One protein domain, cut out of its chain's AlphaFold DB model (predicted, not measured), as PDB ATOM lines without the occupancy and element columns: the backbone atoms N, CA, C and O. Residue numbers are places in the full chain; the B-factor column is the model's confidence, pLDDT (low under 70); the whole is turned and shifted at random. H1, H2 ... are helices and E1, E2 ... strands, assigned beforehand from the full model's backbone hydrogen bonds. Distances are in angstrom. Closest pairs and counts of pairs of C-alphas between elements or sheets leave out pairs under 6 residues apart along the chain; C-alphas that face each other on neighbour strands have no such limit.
ATOM      1  N   GLN A 116      -0.654  42.661 -88.489       69.69
ATOM      2  CA  GLN A 116      -1.325  41.452 -88.045       69.69
ATOM      3  C   GLN A 116      -0.294  40.440 -87.559       69.69
ATOM      4  O   GLN A 116       0.638  40.077 -88.276       69.69
ATOM      5  N   LEU A 117      -0.506  39.932 -86.351       71.94
ATOM      6  CA  LEU A 117       0.239  38.792 -85.845       71.94
ATOM      7  C   LEU A 117      -0.439  37.525 -86.354       71.94
ATOM      8  O   LEU A 117      -1.655  37.364 -86.230       71.94
ATOM      9  N   ARG A 118       0.330  36.612 -86.943       75.19
ATOM     10  CA  ARG A 118      -0.191  35.308 -87.358       75.19
ATOM     11  C   ARG A 118       0.016  34.305 -86.239       75.19
ATOM     12  O   ARG A 118       1.113  34.197 -85.703       75.19
ATOM     13  N   CYS A 119      -1.036  33.561 -85.906       77.75
ATOM     14  CA  CYS A 119      -0.852  32.347 -85.129       77.75
ATOM     15  C   CYS A 119      -0.083  31.352 -85.985       77.75
ATOM     16  O   CYS A 119      -0.483  31.104 -87.118       77.75
ATOM     17  N   ASP A 120       0.990  30.808 -85.433       79.50
ATOM     18  CA  ASP A 120       1.859  29.814 -86.052       79.50
ATOM     19  C   ASP A 120       1.861  28.507 -85.250       79.50
ATOM     20  O   ASP A 120       2.820  27.744 -85.281       79.50
ATOM     21  N   ARG A 121       0.796  28.252 -84.482       80.00
ATOM     22  CA  ARG A 121       0.661  27.036 -83.677       80.00
ATOM     23  C   ARG A 121       0.063  25.893 -84.489       80.00
ATOM     24  O   ARG A 121      -0.836  26.141 -85.296       80.00
ATOM     25  N   PRO A 122       0.501  24.646 -84.271       83.12
ATOM     26  CA  PRO A 122      -0.174  23.491 -84.841       83.12
ATOM     27  C   PRO A 122      -1.600  23.388 -84.279       83.12
ATOM     28  O   PRO A 122      -1.849  23.730 -83.123       83.12
ATOM     29  N   ARG A 123      -2.553  22.985 -85.123       82.44
ATOM     30  CA  ARG A 123      -3.967  22.876 -84.745       82.44
ATOM     31  C   ARG A 123      -4.201  21.665 -83.849       82.44
ATOM     32  O   ARG A 123      -3.568  20.630 -84.037       82.44
ATOM     33  N   LEU A 124      -5.172  21.774 -82.942       76.69
ATOM     34  CA  LEU A 124      -5.565  20.674 -82.055       76.69
ATOM     35  C   LEU A 124      -6.149  19.456 -82.774       76.69
ATOM     36  O   LEU A 124      -5.889  18.339 -82.351       76.69
ATOM     37  N   ASP A 125      -6.863  19.658 -83.881       74.19
ATOM     38  CA  ASP A 125      -7.335  18.569 -84.755       74.19
ATOM     39  C   ASP A 125      -6.175  17.870 -85.505       74.19
ATOM     40  O   ASP A 125      -6.357  16.898 -86.238       74.19
ATOM     41  N   GLY A 126      -4.958  18.407 -85.364       71.31
ATOM     42  CA  GLY A 126      -3.738  18.002 -86.044       71.31
ATOM     43  C   GLY A 126      -3.792  18.058 -87.563       71.31
ATOM     44  O   GLY A 126      -2.944  17.439 -88.210       71.31
ATOM     45  N   LYS A 127      -4.725  18.821 -88.141       78.75
ATOM     46  CA  LYS A 127      -4.814  19.094 -89.582       78.75
ATOM     47  C   LYS A 127      -3.865  20.231 -89.982       78.75
ATOM     48  O   LYS A 127      -4.254  21.195 -90.640       78.75
ATOM     49  N   GLY A 128      -2.607  20.127 -89.557       82.62
ATOM     50  CA  GLY A 128      -1.542  21.077 -89.879       82.62
ATOM     51  C   GLY A 128      -1.516  22.328 -88.995       82.62
ATOM     52  O   GLY A 128      -1.766  22.271 -87.792       82.62
ATOM     53  N   TRP A 129      -1.155  23.466 -89.591       83.75
ATOM     54  CA  TRP A 129      -0.851  24.710 -88.876       83.75
ATOM     55  C   TRP A 129      -2.049  25.664 -88.802       83.75
ATOM     56  O   TRP A 129      -2.894  25.746 -89.702       83.75
ATOM     57  N   CYS A 130      -2.134  26.423 -87.713       82.75
ATOM     58  CA  CYS A 130      -2.955  27.617 -87.672       82.75
ATOM     59  C   CYS A 130      -2.304  28.693 -88.532       82.75
ATOM     60  O   CYS A 130      -1.089  28.834 -88.538       82.75
ATOM     61  N   THR A 131      -3.119  29.456 -89.248       78.75
ATOM     62  CA  THR A 131      -2.671  30.606 -90.043       78.75
ATOM     63  C   THR A 131      -3.545  31.831 -89.781       78.75
ATOM     64  O   THR A 131      -3.515  32.804 -90.534       78.75
ATOM     65  N   ARG A 132      -4.358  31.789 -88.710       77.50
ATOM     66  CA  ARG A 132      -5.295  32.862 -88.372       77.50
ATOM     67  C   ARG A 132      -4.516  34.119 -88.008       77.50
ATOM     68  O   ARG A 132      -3.704  34.115 -87.083       77.50
ATOM     69  N   ALA A 133      -4.804  35.192 -88.730       76.50
ATOM     70  CA  ALA A 133      -4.283  36.511 -88.437       76.50
ATOM     71  C   ALA A 133      -5.084  37.170 -87.306       76.50
ATOM     72  O   ALA A 133      -6.310  37.030 -87.217       76.50
ATOM     73  N   ARG A 134      -4.376  37.862 -86.415       77.62
ATOM     74  CA  ARG A 134      -4.901  38.470 -85.195       77.62
ATOM     75  C   ARG A 134      -4.362  39.887 -85.043       77.62
ATOM     76  O   ARG A 134      -3.195  40.164 -85.312       77.62
ATOM     77  N   SER A 135      -5.250  40.796 -84.660       64.88
ATOM     78  CA  SER A 135      -4.953  42.213 -84.494       64.88
ATOM     79  C   SER A 135      -4.358  42.455 -83.109       64.88
ATOM     80  O   SER A 135      -5.064  42.523 -82.098       64.88
ATOM     81  N   GLY A 136      -3.033  42.547 -83.066       65.00
ATOM     82  CA  GLY A 136      -2.283  42.788 -81.843       65.00
ATOM     83  C   GLY A 136      -2.159  41.574 -80.923       65.00
ATOM     84  O   GLY A 136      -2.707  40.495 -81.143       65.00
ATOM     85  N   GLN A 137      -1.383  41.776 -79.864       68.44
ATOM     86  CA  GLN A 137      -0.951  40.721 -78.962       68.44
ATOM     87  C   GLN A 137      -2.139  40.067 -78.220       68.44
ATOM     88  O   GLN A 137      -2.391  38.870 -78.332       68.44
ATOM     89  N   HIS A 138      -2.961  40.837 -77.524       68.06
ATOM     90  CA  HIS A 138      -4.044  40.276 -76.709       68.06
ATOM     91  C   HIS A 138      -5.008  39.343 -77.476       68.06
ATOM     92  O   HIS A 138      -5.396  38.301 -76.950       68.06
ATOM     93  N   SER A 139      -5.318  39.646 -78.743       66.75
ATOM     94  CA  SER A 139      -6.194  38.798 -79.568       66.75
ATOM     95  C   SER A 139      -5.538  37.490 -80.023       66.75
ATOM     96  O   SER A 139      -6.233  36.498 -80.252       66.75
ATOM     97  N   LEU A 140      -4.208  37.453 -80.138       73.25
ATOM     98  CA  LEU A 140      -3.463  36.228 -80.427       73.25
ATOM     99  C   LEU A 140      -3.456  35.280 -79.220       73.25
ATOM    100  O   LEU A 140      -3.620  34.075 -79.395       73.25
ATOM    101  N   VAL A 141      -3.337  35.823 -78.005       71.50
ATOM    102  CA  VAL A 141      -3.428  35.040 -76.759       71.50
ATOM    103  C   VAL A 141      -4.817  34.464 -76.571       71.50
ATOM    104  O   VAL A 141      -4.943  33.257 -76.379       71.50
ATOM    105  N   GLU A 142      -5.852  35.296 -76.696       71.88
ATOM    106  CA  GLU A 142      -7.246  34.846 -76.618       71.88
ATOM    107  C   GLU A 142      -7.516  33.731 -77.642       71.88
ATOM    108  O   GLU A 142      -8.093  32.691 -77.324       71.88
ATOM    109  N   HIS A 143      -7.037  33.912 -78.876       80.56
ATOM    110  CA  HIS A 143      -7.133  32.902 -79.921       80.56
ATOM    111  C   HIS A 143      -6.444  31.591 -79.542       80.56
ATOM    112  O   HIS A 143      -7.025  30.528 -79.753       80.56
ATOM    113  N   ALA A 144      -5.231  31.652 -78.996       76.00
ATOM    114  CA  ALA A 144      -4.500  30.461 -78.592       76.00
ATOM    115  C   ALA A 144      -5.175  29.725 -77.426       76.00
ATOM    116  O   ALA A 144      -5.222  28.497 -77.421       76.00
ATOM    117  N   HIS A 145      -5.761  30.460 -76.479       72.56
ATOM    118  CA  HIS A 145      -6.528  29.877 -75.376       72.56
ATOM    119  C   HIS A 145      -7.802  29.193 -75.857       72.56
ATOM    120  O   HIS A 145      -8.100  28.086 -75.422       72.56
ATOM    121  N   ARG A 146      -8.556  29.842 -76.747       76.62
ATOM    122  CA  ARG A 146      -9.865  29.346 -77.176       76.62
ATOM    123  C   ARG A 146      -9.768  28.271 -78.247       76.62
ATOM    124  O   ARG A 146     -10.371  27.216 -78.118       76.62
ATOM    125  N   ASP A 147      -9.037  28.556 -79.318       78.88
ATOM    126  CA  ASP A 147      -9.074  27.734 -80.531       78.88
ATOM    127  C   ASP A 147      -8.042  26.603 -80.488       78.88
ATOM    128  O   ASP A 147      -8.123  25.661 -81.273       78.88
ATOM    129  N   HIS A 148      -7.082  26.697 -79.569       76.06
ATOM    130  CA  HIS A 148      -6.066  25.676 -79.368       76.06
ATOM    131  C   HIS A 148      -6.003  25.162 -77.926       76.06
ATOM    132  O   HIS A 148      -5.047  24.495 -77.537       76.06
ATOM    133  N   GLU A 149      -7.033  25.479 -77.131       69.75
ATOM    134  CA  GLU A 149      -7.197  25.117 -75.715       69.75
ATOM    135  C   GLU A 149      -5.951  25.396 -74.849       69.75
ATOM    136  O   GLU A 149      -5.810  24.836 -73.754       69.75
ATOM    137  N   PHE A 150      -5.014  26.238 -75.302       68.00
ATOM    138  CA  PHE A 150      -3.729  26.382 -74.636       68.00
ATOM    139  C   PHE A 150      -3.899  27.110 -73.318       68.00
ATOM    140  O   PHE A 150      -4.243  28.285 -73.271       68.00
ATOM    141  N   ARG A 151      -3.573  26.414 -72.231       58.84
ATOM    142  CA  ARG A 151      -3.489  26.993 -70.893       58.84
ATOM    143  C   ARG A 151      -2.034  27.355 -70.641       58.84
ATOM    144  O   ARG A 151      -1.284  26.682 -69.945       58.84
ATOM    145  N   GLY A 152      -1.622  28.393 -71.356       51.09
ATOM    146  CA  GLY A 152      -0.281  28.950 -71.338       51.09
ATOM    147  C   GLY A 152      -0.341  30.445 -71.096       51.09
ATOM    148  O   GLY A 152      -1.402  31.067 -71.074       51.09
ATOM    149  N   LYS A 153       0.821  31.032 -70.886       49.59
ATOM    150  CA  LYS A 153       0.920  32.395 -70.384       49.59
ATOM    151  C   LYS A 153       1.192  33.308 -71.569       49.59
ATOM    152  O   LYS A 153       1.800  32.857 -72.538       49.59
ATOM    153  N   SER A 154       0.722  34.550 -71.520       49.84
ATOM    154  CA  SER A 154       0.638  35.425 -72.695       49.84
ATOM    155  C   SER A 154       1.955  35.508 -73.486       49.84
ATOM    156  O   SER A 154       1.956  35.236 -74.681       49.84
ATOM    157  N   ASP A 155       3.096  35.701 -72.818       52.91
ATOM    158  CA  ASP A 155       4.427  35.722 -73.458       52.91
ATOM    159  C   ASP A 155       4.792  34.422 -74.204       52.91
ATOM    160  O   ASP A 155       5.376  34.454 -75.288       52.91
ATOM    161  N   SER A 156       4.395  33.258 -73.682       54.31
ATOM    162  CA  SER A 156       4.652  31.955 -74.327       54.31
ATOM    163  C   SER A 156       3.769  31.729 -75.554       54.31
ATOM    164  O   SER A 156       4.055  30.869 -76.379       54.31
ATOM    165  N   LEU A 157       2.676  32.480 -75.667       59.69
ATOM    166  CA  LEU A 157       1.740  32.453 -76.790       59.69
ATOM    167  C   LEU A 157       2.079  33.524 -77.837       59.69
ATOM    168  O   LEU A 157       1.602  33.438 -78.965       59.69
ATOM    169  N   PHE A 158       2.938  34.484 -77.474       59.78
ATOM    170  CA  PHE A 158       3.575  35.436 -78.385       59.78
ATOM    171  C   PHE A 158       4.884  34.949 -78.975       59.78
ATOM    172  O   PHE A 158       5.270  35.424 -80.037       59.78
ATOM    173  N   THR A 159       5.568  34.038 -78.286       68.00
ATOM    174  CA  THR A 159       6.830  33.479 -78.768       68.00
ATOM    175  C   THR A 159       6.558  32.689 -80.052       68.00
ATOM    176  O   THR A 159       5.794  31.715 -79.986       68.00
ATOM    177  N   PRO A 160       7.131  33.071 -81.208       74.31
ATOM    178  CA  PRO A 160       6.967  32.314 -82.444       74.31
ATOM    179  C   PRO A 160       7.331  30.844 -82.239       74.31
ATOM    180  O   PRO A 160       8.196  30.516 -81.430       74.31
ATOM    181  N   TRP A 161       6.674  29.932 -82.948       77.62
ATOM    182  CA  TRP A 161       6.868  28.486 -82.798       77.62
ATOM    183  C   TRP A 161       8.332  28.069 -82.933       77.62
ATOM    184  O   TRP A 161       8.826  27.227 -82.181       77.62
ATOM    185  N   LYS A 162       9.035  28.688 -83.884       77.81
ATOM    186  CA  LYS A 162      10.466  28.465 -84.120       77.81
ATOM    187  C   LYS A 162      11.341  28.795 -82.904       77.81
ATOM    188  O   LYS A 162      12.366  28.147 -82.729       77.81
ATOM    189  N   ASP A 163      10.898  29.735 -82.070       74.88
ATOM    190  CA  ASP A 163      11.641  30.276 -80.931       74.88
ATOM    191  C   ASP A 163      11.257  29.576 -79.611       74.88
ATOM    192  O   ASP A 163      11.779  29.906 -78.547       74.88
ATOM    193  N   LEU A 164      10.342  28.597 -79.658       76.00
ATOM    194  CA  LEU A 164      10.025  27.741 -78.515       76.00
ATOM    195  C   LEU A 164      11.136  26.720 -78.256       76.00
ATOM    196  O   LEU A 164      11.712  26.155 -79.189       76.00
ATOM    197  N   SER A 165      11.359  26.403 -76.979       80.38
ATOM    198  CA  SER A 165      12.253  25.307 -76.596       80.38
ATOM    199  C   SER A 165      11.679  23.939 -76.984       80.38
ATOM    200  O   SER A 165      10.471  23.777 -77.177       80.38
ATOM    201  N   ASP A 166      12.524  22.910 -77.050       81.25
ATOM    202  CA  ASP A 166      12.073  21.551 -77.392       81.25
ATOM    203  C   ASP A 166      11.034  21.015 -76.408       81.25
ATOM    204  O   ASP A 166      10.029  20.442 -76.820       81.25
ATOM    205  N   LYS A 167      11.209  21.296 -75.111       80.31
ATOM    206  CA  LYS A 167      10.232  20.939 -74.070       80.31
ATOM    207  C   LYS A 167       8.877  21.602 -74.309       80.31
ATOM    208  O   LYS A 167       7.832  20.991 -74.110       80.31
ATOM    209  N   GLN A 168       8.895  22.855 -74.752       76.81
ATOM    210  CA  GLN A 168       7.689  23.606 -75.079       76.81
ATOM    211  C   GLN A 168       6.998  23.013 -76.301       76.81
ATOM    212  O   GLN A 168       5.804  22.734 -76.242       76.81
ATOM    213  N   ARG A 169       7.741  22.756 -77.382       81.56
ATOM    214  CA  ARG A 169       7.206  22.122 -78.595       81.56
ATOM    215  C   ARG A 169       6.644  20.725 -78.320       81.56
ATOM    216  O   ARG A 169       5.553  20.423 -78.794       81.56
ATOM    217  N   ALA A 170       7.326  19.914 -77.513       83.50
ATOM    218  CA  ALA A 170       6.851  18.592 -77.104       83.50
ATOM    219  C   ALA A 170       5.510  18.677 -76.358       83.50
ATOM    220  O   ALA A 170       4.559  17.998 -76.736       83.50
ATOM    221  N   TYR A 171       5.386  19.598 -75.394       80.00
ATOM    222  CA  TYR A 171       4.120  19.850 -74.696       80.00
ATOM    223  C   TYR A 171       2.975  20.197 -75.666       80.00
ATOM    224  O   TYR A 171       1.852  19.717 -75.506       80.00
ATOM    225  N   TYR A 172       3.242  21.026 -76.683       79.44
ATOM    226  CA  TYR A 172       2.250  21.362 -77.713       79.44
ATOM    227  C   TYR A 172       1.790  20.121 -78.494       79.44
ATOM    228  O   TYR A 172       0.591  19.944 -78.708       79.44
ATOM    229  N   LEU A 173       2.728  19.270 -78.914       84.00
ATOM    230  CA  LEU A 173       2.437  18.087 -79.725       84.00
ATOM    231  C   LEU A 173       1.692  17.003 -78.935       84.00
ATOM    232  O   LEU A 173       0.737  16.435 -79.458       84.00
ATOM    233  N   GLU A 174       2.050  16.775 -77.670       84.44
ATOM    234  CA  GLU A 174       1.353  15.805 -76.809       84.44
ATOM    235  C   GLU A 174      -0.125  16.164 -76.604       84.44
ATOM    236  O   GLU A 174      -0.985  15.285 -76.551       84.44
ATOM    237  N   ARG A 175      -0.457  17.459 -76.533       80.94
ATOM    238  CA  ARG A 175      -1.854  17.902 -76.431       80.94
ATOM    239  C   ARG A 175      -2.653  17.676 -77.708       80.94
ATOM    240  O   ARG A 175      -3.833  17.344 -77.628       80.94
ATOM    241  N   ILE A 176      -2.028  17.872 -78.865       84.12
ATOM    242  CA  ILE A 176      -2.655  17.576 -80.159       84.12
ATOM    243  C   ILE A 176      -2.938  16.081 -80.256       84.12
ATOM    244  O   ILE A 176      -4.030  15.686 -80.652       84.12
ATOM    245  N   ASP A 177      -1.975  15.256 -79.855       84.50
ATOM    246  CA  ASP A 177      -2.136  13.807 -79.854       84.50
ATOM    247  C   ASP A 177      -3.265  13.349 -78.917       84.50
ATOM    248  O   ASP A 177      -4.136  12.581 -79.321       84.50
ATOM    249  N   LEU A 178      -3.332  13.907 -77.704       82.06
ATOM    250  CA  LEU A 178      -4.433  13.655 -76.774       82.06
ATOM    251  C   LEU A 178      -5.797  14.036 -77.380       82.06
ATOM    252  O   LEU A 178      -6.761  13.280 -77.264       82.06
ATOM    253  N   LYS A 179      -5.897  15.189 -78.057       80.75
ATOM    254  CA  LYS A 179      -7.146  15.611 -78.712       80.75
ATOM    255  C   LYS A 179      -7.541  14.657 -79.839       80.75
ATOM    256  O   LYS A 179      -8.704  14.266 -79.908       80.75
ATOM    257  N   LYS A 180      -6.583  14.241 -80.673       82.62
ATOM    258  CA  LYS A 180      -6.814  13.235 -81.719       82.62
ATOM    259  C   LYS A 180      -7.327  11.928 -81.139       82.62
ATOM    260  O   LYS A 180      -8.281  11.378 -81.676       82.62
ATOM    261  N   ARG A 181      -6.732  11.451 -80.041       82.44
ATOM    262  CA  ARG A 181      -7.172  10.224 -79.369       82.44
ATOM    263  C   ARG A 181      -8.616  10.331 -78.884       82.44
ATOM    264  O   ARG A 181      -9.385   9.407 -79.124       82.44
ATOM    265  N   TYR A 182      -9.027  11.467 -78.320       80.38
ATOM    266  CA  TYR A 182     -10.436  11.693 -77.968       80.38
ATOM    267  C   TYR A 182     -11.371  11.725 -79.185       80.38
ATOM    268  O   TYR A 182     -12.471  11.181 -79.127       80.38
ATOM    269  N   GLU A 183     -10.956  12.344 -80.292       81.19
ATOM    270  CA  GLU A 183     -11.760  12.377 -81.522       81.19
ATOM    271  C   GLU A 183     -11.878  10.994 -82.184       81.19
ATOM    272  O   GLU A 183     -12.928  10.671 -82.735       81.19
ATOM    273  N   GLN A 184     -10.830  10.168 -82.109       81.56
ATOM    274  CA  GLN A 184     -10.788   8.820 -82.689       81.56
ATOM    275  C   GLN A 184     -11.504   7.774 -81.828       81.56
ATOM    276  O   GLN A 184     -12.226   6.936 -82.362       81.56
ATOM    277  N   ASN A 185     -11.321   7.824 -80.506       78.50
ATOM    278  CA  ASN A 185     -11.865   6.832 -79.578       78.50
ATOM    279  C   ASN A 185     -13.274   7.195 -79.079       78.50
ATOM    280  O   ASN A 185     -13.936   6.374 -78.444       78.50
ATOM    281  N   GLY A 186     -13.750   8.416 -79.340       67.44
ATOM    282  CA  GLY A 186     -15.002   8.922 -78.783       67.44
ATOM    283  C   GLY A 186     -14.953   9.029 -77.254       67.44
ATOM    284  O   GLY A 186     -13.893   9.176 -76.651       67.44
ATOM    285  N   SER A 187     -16.112   8.937 -76.597       61.91
ATOM    286  CA  SER A 187     -16.243   9.019 -75.130       61.91
ATOM    287  C   SER A 187     -15.686   7.801 -74.370       61.91
ATOM    288  O   SER A 187     -16.020   7.606 -73.201       61.91
ATOM    289  N   VAL A 188     -14.889   6.947 -75.021       73.38
ATOM    290  CA  VAL A 188     -14.288   5.768 -74.395       73.38
ATOM    291  C   VAL A 188     -13.215   6.225 -73.413       73.38
ATOM    292  O   VAL A 188     -12.256   6.908 -73.765       73.38
ATOM    293  N   TYR A 189     -13.404   5.855 -72.149       70.12
ATOM    294  CA  TYR A 189     -12.497   6.220 -71.071       70.12
ATOM    295  C   TYR A 189     -11.150   5.503 -71.217       70.12
ATOM    296  O   TYR A 189     -11.091   4.274 -71.182       70.12
ATOM    297  N   ASN A 190     -10.067   6.279 -71.312       81.69
ATOM    298  CA  ASN A 190      -8.693   5.792 -71.240       81.69
ATOM    299  C   ASN A 190      -7.996   6.396 -69.998       81.69
ATOM    300  O   ASN A 190      -7.865   7.622 -69.913       81.69
ATOM    301  N   PRO A 191      -7.541   5.570 -69.035       79.56
ATOM    302  CA  PRO A 191      -6.863   6.037 -67.824       79.56
ATOM    303  C   PRO A 191      -5.608   6.874 -68.096       79.56
ATOM    304  O   PRO A 191      -5.311   7.803 -67.340       79.56
ATOM    305  N   GLU A 192      -4.873   6.566 -69.165       82.06
ATOM    306  CA  GLU A 192      -3.663   7.300 -69.545       82.06
ATOM    307  C   GLU A 192      -4.019   8.695 -70.062       82.06
ATOM    308  O   GLU A 192      -3.422   9.683 -69.631       82.06
ATOM    309  N   ASP A 193      -5.055   8.788 -70.898       82.12
ATOM    310  CA  ASP A 193      -5.559  10.053 -71.443       82.12
ATOM    311  C   ASP A 193      -6.129  10.947 -70.344       82.12
ATOM    312  O   ASP A 193      -5.847  12.143 -70.305       82.12
ATOM    313  N   GLU A 194      -6.862  10.367 -69.392       79.75
ATOM    314  CA  GLU A 194      -7.375  11.091 -68.228       79.75
ATOM    315  C   GLU A 194      -6.241  11.580 -67.314       79.75
ATOM    316  O   GLU A 194      -6.299  12.687 -66.770       79.75
ATOM    317  N   THR A 195      -5.176  10.789 -67.164       81.62
ATOM    318  CA  THR A 195      -3.989  11.186 -66.397       81.62
ATOM    319  C   THR A 195      -3.250  12.331 -67.084       81.62
ATOM    320  O   THR A 195      -2.938  13.332 -66.438       81.62
ATOM    321  N   LEU A 196      -3.032  12.233 -68.397       76.88
ATOM    322  CA  LEU A 196      -2.448  13.289 -69.227       76.88
ATOM    323  C   LEU A 196      -3.294  14.563 -69.199       76.88
ATOM    324  O   LEU A 196      -2.764  15.656 -69.010       76.88
ATOM    325  N   ARG A 197      -4.616  14.440 -69.306       76.62
ATOM    326  CA  ARG A 197      -5.548  15.563 -69.205       76.62
ATOM    327  C   ARG A 197      -5.457  16.244 -67.842       76.62
ATOM    328  O   ARG A 197      -5.265  17.457 -67.792       76.62
ATOM    329  N   LYS A 198      -5.533  15.490 -66.742       76.69
ATOM    330  CA  LYS A 198      -5.374  16.029 -65.377       76.69
ATOM    331  C   LYS A 198      -4.007  16.670 -65.178       76.69
ATOM    332  O   LYS A 198      -3.909  17.687 -64.491       76.69
ATOM    333  N   ARG A 199      -2.960  16.098 -65.783       74.00
ATOM    334  CA  ARG A 199      -1.624  16.692 -65.817       74.00
ATOM    335  C   ARG A 199      -1.682  18.048 -66.512       74.00
ATOM    336  O   ARG A 199      -1.290  19.021 -65.895       74.00
ATOM    337  N   PHE A 200      -2.270  18.163 -67.702       72.25
ATOM    338  CA  PHE A 200      -2.392  19.438 -68.424       72.25
ATOM    339  C   PHE A 200      -3.338  20.461 -67.780       72.25
ATOM    340  O   PHE A 200      -3.128  21.662 -67.934       72.25
ATOM    341  N   GLU A 201      -4.367  20.020 -67.056       68.81
ATOM    342  CA  GLU A 201      -5.245  20.905 -66.281       68.81
ATOM    343  C   GLU A 201      -4.511  21.534 -65.083       68.81
ATOM    344  O   GLU A 201      -4.843  22.652 -64.682       68.81
ATOM    345  N   LYS A 202      -3.510  20.834 -64.529       64.81
ATOM    346  CA  LYS A 202      -2.727  21.259 -63.356       64.81
ATOM    347  C   LYS A 202      -1.371  21.878 -63.712       64.81
ATOM    348  O   LYS A 202      -0.910  22.780 -63.012       64.81
ATOM    349  N   GLU A 203      -0.718  21.397 -64.765       57.91
ATOM    350  CA  GLU A 203       0.593  21.857 -65.211       57.91
ATOM    351  C   GLU A 203       0.476  23.190 -65.931       57.91
ATOM    352  O   GLU A 203      -0.248  23.366 -66.911       57.91
ATOM    353  N   LYS A 204       1.287  24.136 -65.466       59.09
ATOM    354  CA  LYS A 204       1.571  25.348 -66.220       59.09
ATOM    355  C   LYS A 204       2.510  24.969 -67.364       59.09
ATOM    356  O   LYS A 204       3.443  24.201 -67.151       59.09
ATOM    357  N   PHE A 205       2.262  25.524 -68.551       58.59
ATOM    358  CA  PHE A 205       3.126  25.396 -69.731       58.59
ATOM    359  C   PHE A 205       4.621  25.414 -69.337       58.59
ATOM    360  O   PHE A 205       4.996  26.311 -68.575       58.59
ATOM    361  N   PRO A 206       5.467  24.470 -69.803       55.31
ATOM    362  CA  PRO A 206       6.832  24.314 -69.299       55.31
ATOM    363  C   PRO A 206       7.676  25.559 -69.576       55.31
ATOM    364  O   PRO A 206       7.777  26.047 -70.711       55.31
ATOM    365  N   ASP A 207       8.201  26.156 -68.504       51.81
ATOM    366  CA  ASP A 207       9.126  27.294 -68.558       51.81
ATOM    367  C   ASP A 207      10.460  26.801 -69.132       51.81
ATOM    368  O   ASP A 207      10.909  25.711 -68.782       51.81
ATOM    369  N   ALA A 208      10.975  27.533 -70.133       46.81
ATOM    370  CA  ALA A 208      12.295  27.280 -70.703       46.81
ATOM    371  C   ALA A 208      13.356  27.680 -69.677       46.81
ATOM    372  O   ALA A 208      13.123  28.711 -69.004       46.81
TER     373      ALA A 208
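What this domain is: This is residues 116 to 208 of the 208 residues of an uncharacterized protein of Xylaria hypoxylon (UniProt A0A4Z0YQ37). A small strand hairpin, E1 and E2, with H1 packed on it and short H2 on H1, makes one end; long H3 and H4, folded back, make a V at the other, where residues 184 to 189 stick out. The printed part has 93 residues, mostly helix, with E1, E2, H1, H2, H3, H4 in chain order and an antiparallel sheet E1 - E2. It is compact, radius of gyration of the C-alphas 13.4 A, spanning 40 by 26 by 20 A.

How they stand to each other: E1, residues 116 to 118, and E2, residues 133 to 135, form an antiparallel hairpin; N 117 and O 134, 2.9 A apart, are within hydrogen-bond range. The closest C-alphas of E2 and H1, residues 136 to 147, are Arg 134 and Leu 140, 5.5 A. H1 touches H2, residues 154 to 158, closest at C-alphas 141 and 154, 5.8 A. H3, residues 166 to 185, with residue 178 alone, only just touches H4, residues 191 to 202, with 3 pairs of C-alphas within 8 A, closest Leu 178 and Asp 193, 6.5 A. Their steep tilt is 48 degrees, opposite ways. Each O i to N i+4 pair is within hydrogen-bond range in H2, H3 and H4, 7 of 8 in H1.

Where its parts are: H3 measures 28.2 A, H1 16.6 A, H4 16.4 A. E1 begins at C-alpha 116 (-1.325, 41.452, -88.045); H4 ends at C-alpha 202 (-2.727, 21.259, -63.356).

The domain as a whole: The farthest C-alphas, Gln 116 and Pro 191, are 41.2 A apart. The printed part has no cut; E1 to E2 is a long link. The model's pLDDT is under 70 in 27 residues, among them 149 to 159.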